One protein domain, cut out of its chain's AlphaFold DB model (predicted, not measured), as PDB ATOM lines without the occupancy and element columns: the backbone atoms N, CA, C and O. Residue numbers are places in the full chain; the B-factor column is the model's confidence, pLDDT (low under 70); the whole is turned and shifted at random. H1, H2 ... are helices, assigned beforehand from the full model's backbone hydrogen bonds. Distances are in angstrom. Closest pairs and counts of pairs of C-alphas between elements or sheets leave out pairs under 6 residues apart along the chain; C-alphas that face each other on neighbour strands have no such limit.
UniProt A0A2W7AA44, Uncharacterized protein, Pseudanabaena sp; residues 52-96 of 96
ATOM      1  N   PRO A  52     197.372 254.123 221.864       73.94
ATOM      2  CA  PRO A  52     198.543 254.274 222.725       73.94
ATOM      3  C   PRO A  52     199.602 253.185 222.490       73.94
ATOM      4  O   PRO A  52     200.781 253.398 222.790       73.94
ATOM      5  N   ASP A  53     199.218 252.038 221.926       78.31
ATOM      6  CA  ASP A  53     200.149 250.946 221.654       78.31
ATOM      7  C   ASP A  53     201.100 251.319 220.501       78.31
ATOM      8  O   ASP A  53     202.284 250.978 220.531       78.31
ATOM      9  N   MET A  54     200.644 252.151 219.552       72.19
ATOM     10  CA  MET A  54     201.465 252.645 218.438       72.19
ATOM     11  C   MET A  54     202.646 253.508 218.911       72.19
ATOM     12  O   MET A  54     203.753 253.399 218.379       72.19
ATOM     13  N   GLU A  55     202.433 254.367 219.916       70.62
ATOM     14  CA  GLU A  55     203.498 255.207 220.483       70.62
ATOM     15  C   GLU A  55     204.582 254.346 221.144       70.62
ATOM     16  O   GLU A  55     205.775 254.631 221.025       70.62
ATOM     17  N   THR A  56     204.173 253.252 221.782       75.56
ATOM     18  CA  THR A  56     205.083 252.329 222.462       75.56
ATOM     19  C   THR A  56     205.889 251.494 221.466       75.56
ATOM     20  O   THR A  56     207.098 251.336 221.637       75.56
ATOM     21  N   GLU A  57     205.253 250.993 220.405       77.62
ATOM     22  CA  GLU A  57     205.910 250.138 219.411       77.62
ATOM     23  C   GLU A  57     206.866 250.901 218.490       77.62
ATOM     24  O   GLU A  57     207.905 250.359 218.116       77.62
ATOM     25  N   PHE A  58     206.557 252.155 218.146       74.75
ATOM     26  CA  PHE A  58     207.274 252.886 217.095       74.75
ATOM     27  C   PHE A  58     207.875 254.227 217.533       74.75
ATOM     28  O   PHE A  58     208.654 254.823 216.785       74.75
ATOM     29  N   GLY A  59     207.597 254.695 218.753       78.06
ATOM     30  CA  GLY A  59     208.064 255.994 219.255       78.06
ATOM     31  C   GLY A  59     209.586 256.136 219.378       78.06
ATOM     32  O   GLY A  59     210.094 257.241 219.566       78.06
ATOM     33  N   TRP A  60     210.334 255.041 219.245       83.75
ATOM     34  CA  TRP A  60     211.797 255.030 219.265       83.75
ATOM     35  C   TRP A  60     212.427 255.169 217.868       83.75
ATOM     36  O   TRP A  60     213.595 255.555 217.768       83.75
ATOM     37  N   HIS A  61     211.690 254.889 216.787       86.12
ATOM     38  CA  HIS A  61     212.287 254.756 215.458       86.12
ATOM     39  C   HIS A  61     212.649 256.131 214.846       86.12
ATOM     40  O   HIS A  61     211.872 257.094 214.947       86.12
ATOM     41  N   PRO A  62     213.807 256.266 214.165       85.38
ATOM     42  CA  PRO A  62     214.243 257.532 213.576       85.38
ATOM     43  C   PRO A  62     213.296 258.163 212.553       85.38
ATOM     44  O   PRO A  62     213.381 259.370 212.329       85.38
ATOM     45  N   ILE A  63     212.398 257.385 211.942       82.62
ATOM     46  CA  ILE A  63     211.370 257.918 211.034       82.62
ATOM     47  C   ILE A  63     210.398 258.865 211.752       82.62
ATOM     48  O   ILE A  63     209.951 259.840 211.155       82.62
ATOM     49  N   PHE A  64     210.127 258.625 213.039       81.88
ATOM     50  CA  PHE A  64     209.215 259.435 213.845       81.88
ATOM     51  C   PHE A  64     209.971 260.497 214.645       81.88
ATOM     52  O   PHE A  64     209.579 261.661 214.684       81.88
ATOM     53  N   THR A  65     211.101 260.128 215.251       82.88
ATOM     54  CA  THR A  65     211.858 261.037 216.132       82.88
ATOM     55  C   THR A  65     212.845 261.936 215.380       82.88
ATOM     56  O   THR A  65     213.314 262.954 215.907       82.88
ATOM     57  N   GLY A  66     213.221 261.557 214.155       83.19
ATOM     58  CA  GLY A  66     214.293 262.188 213.385       83.19
ATOM     59  C   GLY A  66     215.682 262.033 214.016       83.19
ATOM     60  O   GLY A  66     216.594 262.787 213.660       83.19
ATOM     61  N   LYS A  67     215.857 261.124 214.984       87.75
ATOM     62  CA  LYS A  67     217.101 260.915 215.740       87.75
ATOM     63  C   LYS A  67     217.397 259.427 215.892       87.75
ATOM     64  O   LYS A  67     216.489 258.614 215.933       87.75
ATOM     65  N   CYS A  68     218.675 259.082 216.009       88.56
ATOM     66  CA  CYS A  68     219.088 257.719 216.339       88.56
ATOM     67  C   CYS A  68     218.637 257.326 217.760       88.56
ATOM     68  O   CYS A  68     218.843 258.134 218.671       88.56
ATOM     69  N   PRO A  69     218.082 256.115 217.967       87.62
ATOM     70  CA  PRO A  69     217.656 255.653 219.290       87.62
ATOM     71  C   PRO A  69     218.826 255.559 220.281       87.62
ATOM     72  O   PRO A  69     218.678 255.935 221.440       87.62
ATOM     73  N   GLU A  70     220.010 255.163 219.806       88.12
ATOM     74  CA  GLU A  70     221.209 254.971 220.632       88.12
ATOM     75  C   GLU A  70     221.938 256.287 220.940       88.12
ATOM     76  O   GLU A  70     222.041 256.733 222.081       88.12
ATOM     77  N   CYS A  71     222.446 256.963 219.907       89.25
ATOM     78  CA  CYS A  71     223.329 258.120 220.095       89.25
ATOM     79  C   CYS A  71     222.623 259.477 219.971       89.25
ATOM     80  O   CYS A  71     223.268 260.518 220.099       89.25
ATOM     81  N   ARG A  72     221.316 259.495 219.666       86.12
ATOM     82  CA  ARG A  72     220.508 260.710 219.426       86.12
ATOM     83  C   ARG A  72     221.016 261.625 218.309       86.12
ATOM     84  O   ARG A  72     220.531 262.752 218.179       86.12
ATOM     85  N   THR A  73     221.941 261.144 217.475       87.12
ATOM     86  CA  THR A  73     222.412 261.878 216.295       87.12
ATOM     87  C   THR A  73     221.219 262.171 215.381       87.12
ATOM     88  O   THR A  73     220.450 261.250 215.086       87.12
ATOM     89  N   PRO A  74     221.029 263.429 214.944       83.38
ATOM     90  CA  PRO A  74     219.920 263.790 214.075       83.38
ATOM     91  C   PRO A  74     220.113 263.196 212.678       83.38
ATOM     92  O   PRO A  74     221.176 263.338 212.070       83.38
ATOM     93  N   PHE A  75     219.064 262.577 212.145       81.56
ATOM     94  CA  PHE A  75     219.015 262.198 210.740       81.56
ATOM     95  C   PHE A  75     218.646 263.406 209.874       81.56
ATOM     96  O   PHE A  75     217.989 264.355 210.311       81.56
ATOM     97  N   SER A  76     219.109 263.391 208.623       71.69
ATOM     98  CA  SER A  76     218.832 264.466 207.673       71.69
ATOM     99  C   SER A  76     217.348 264.493 207.317       71.69
ATOM    100  O   SER A  76     216.902 263.725 206.472       71.69
ATOM    101  N   ARG A  77     216.620 265.460 207.873       67.38
ATOM    102  CA  ARG A  77     215.189 265.695 207.605       67.38
ATOM    103  C   ARG A  77     214.877 266.148 206.173       67.38
ATOM    104  O   ARG A  77     213.731 266.124 205.760       67.38
ATOM    105  N   MET A  78     215.893 266.579 205.419       60.47
ATOM    106  CA  MET A  78     215.743 267.058 204.036       60.47
ATOM    107  C   MET A  78     215.935 265.962 202.977       60.47
ATOM    108  O   MET A  78     215.993 266.273 201.790       60.47
ATOM    109  N   ARG A  79     216.109 264.698 203.377       64.56
ATOM    110  CA  ARG A  79     216.188 263.578 202.433       64.56
ATOM    111  C   ARG A  79     214.975 262.684 202.606       64.56
ATOM    112  O   ARG A  79     214.463 262.547 203.712       64.56
ATOM    113  N   ILE A  80     214.565 262.078 201.495       70.25
ATOM    114  CA  ILE A  80     213.641 260.944 201.492       70.25
ATOM    115  C   ILE A  80     214.162 259.925 202.518       70.25
ATOM    116  O   ILE A  80     215.390 259.752 202.587       70.25
ATOM    117  N   PRO A  81     213.278 259.306 203.325       71.81
ATOM    118  CA  PRO A  81     213.673 258.239 204.231       71.81
ATOM    119  C   PRO A  81     214.595 257.250 203.509       71.81
ATOM    120  O   PRO A  81     214.271 256.827 202.395       71.81
ATOM    121  N   PRO A  82     215.783 256.965 204.061       76.50
ATOM    122  CA  PRO A  82     216.730 256.082 203.401       76.50
ATOM    123  C   PRO A  82     216.160 254.661 203.340       76.50
ATOM    124  O   PRO A  82     215.440 254.248 204.242       76.50
ATOM    125  N   GLU A  83     216.527 253.904 202.305       78.88
ATOM    126  CA  GLU A  83     216.187 252.474 202.211       78.88
ATOM    127  C   GLU A  83     216.816 251.662 203.353       78.88
ATOM    128  O   GLU A  83     216.243 250.675 203.793       78.88
ATOM    129  N   GLN A  84     217.982 252.096 203.843       82.38
ATOM    130  CA  GLN A  84     218.696 251.484 204.964       82.38
ATOM    131  C   GLN A  84     218.969 252.533 206.042       82.38
ATOM    132  O   GLN A  84     219.647 253.543 205.803       82.38
ATOM    133  N   TRP A  85     218.460 252.295 207.245       84.19
ATOM    134  CA  TRP A  85     218.648 253.185 208.384       84.19
ATOM    135  C   TRP A  85     219.986 252.926 209.065       84.19
ATOM    136  O   TRP A  85     220.062 252.212 210.047       84.19
ATOM    137  N   LEU A  86     221.050 253.546 208.558       86.75
ATOM    138  CA  LEU A  86     222.393 253.419 209.128       86.75
ATOM    139  C   LEU A  86     222.805 254.701 209.851       86.75
ATOM    140  O   LEU A  86     222.972 255.770 209.245       86.75
ATOM    141  N   CYS A  87     223.016 254.608 211.161       87.81
ATOM    142  CA  CYS A  87     223.548 255.715 211.933       87.81
ATOM    143  C   CYS A  87     225.052 255.874 211.683       87.81
ATOM    144  O   CYS A  87     225.870 255.087 212.148       87.81
ATOM    145  N   LYS A  88     225.448 256.976 211.043       84.50
ATOM    146  CA  LYS A  88     226.863 257.284 210.761       84.50
ATOM    147  C   LYS A  88     227.730 257.544 212.002       84.50
ATOM    148  O   LYS A  88     228.944 257.627 211.864       84.50
ATOM    149  N   CYS A  89     227.126 257.740 213.176       87.56
ATOM    150  CA  CYS A  89     227.849 258.063 214.408       87.56
ATOM    151  C   CYS A  89     228.130 256.831 215.276       87.56
ATOM    152  O   CYS A  89     229.236 256.703 215.790       87.56
ATOM    153  N   CYS A  90     227.141 255.953 215.467       89.19
ATOM    154  CA  CYS A  90     227.268 254.778 216.337       89.19
ATOM    155  C   CYS A  90     227.144 253.440 215.602       89.19
ATOM    156  O   CYS A  90     227.313 252.404 216.231       89.19
ATOM    157  N   GLY A  91     226.852 253.449 214.298       85.94
ATOM    158  CA  GLY A  91     226.686 252.230 213.510       85.94
ATOM    159  C   GLY A  91     225.365 251.499 213.744       85.94
ATOM    160  O   GLY A  91     225.225 250.393 213.249       85.94
ATOM    161  N   TRP A  92     224.416 252.094 214.475       89.75
ATOM    162  CA  TRP A  92     223.081 251.519 214.642       89.75
ATOM    163  C   TRP A  92     222.418 251.283 213.281       89.75
ATOM    164  O   TRP A  92     222.441 252.185 212.433       89.75
ATOM    165  N   GLU A  93     221.833 250.104 213.118       87.75
ATOM    166  CA  GLU A  93     221.037 249.701 211.969       87.75
ATOM    167  C   GLU A  93     219.649 249.246 212.419       87.75
ATOM    168  O   GLU A  93     219.472 248.794 213.549       87.75
ATOM    169  N   ASP A  94     218.660 249.455 211.558       81.88
ATOM    170  CA  ASP A  94     217.304 248.960 211.769       81.88
ATOM    171  C   ASP A  94     217.238 247.520 211.246       81.88
ATOM    172  O   ASP A  94     217.478 247.292 210.060       81.88
ATOM    173  N   ASP A  95     216.956 246.557 212.127       68.62
ATOM    174  CA  ASP A  95     216.983 245.105 211.855       68.62
ATOM    175  C   ASP A  95     215.762 244.603 211.040       68.62
ATOM    176  O   ASP A  95     215.330 243.458 211.195       68.62
ATOM    177  N   LEU A  96     215.155 245.470 210.226       58.22
ATOM    178  CA  LEU A  96     213.820 245.279 209.645       58.22
ATOM    179  C   LEU A  96     213.771 244.233 208.517       58.22
ATOM    180  O   LEU A  96     214.606 244.296 207.583       58.22
TER     181      LEU A  96
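This is residues 52 to 96 of the 96 residues of an uncharacterized protein of Pseudanabaena sp (UniProt A0A2W7AA44). This domain has little regular structure: the short helix H1 lies at one end of the longest axis, the one-turn helix H2 follows it, and the long stretch of residues 66 to 96, with no named element, winds in open loops through the other end. The printed part has 45 residues with two named helices, H1 then H2, and no named strand; the class is all helix, with only 11 residues in named elements. It is compact, with a radius of gyration of the C-alphas of 10.5 A, and spans 30 by 21 by 19 A.

H1, residues 52 to 58, begins at C-alpha 52 (198.543, 254.274, 222.725) and measures 10.5 A. H2, residues 62 to 65, measures 5.0 A and ends at C-alpha 65 (211.858, 261.037, 216.132).

H1 and H2 are close but not clearly touching; their closest C-alphas, of Phe 58 and Phe 64, are 7.6 A apart. A tight link of 3 residues joins them. In H1, 2 of 3 O i to N i+4 pairs are within hydrogen-bond range; H2 is too short for such a pair.

The C-alphas farthest apart, of Pro 52 and Lys 88, are 30.9 A apart. The printed part has no cut. Mean pLDDT of the printed part is 80.1; residues 77 to 79 and 95 to 96 are under 70.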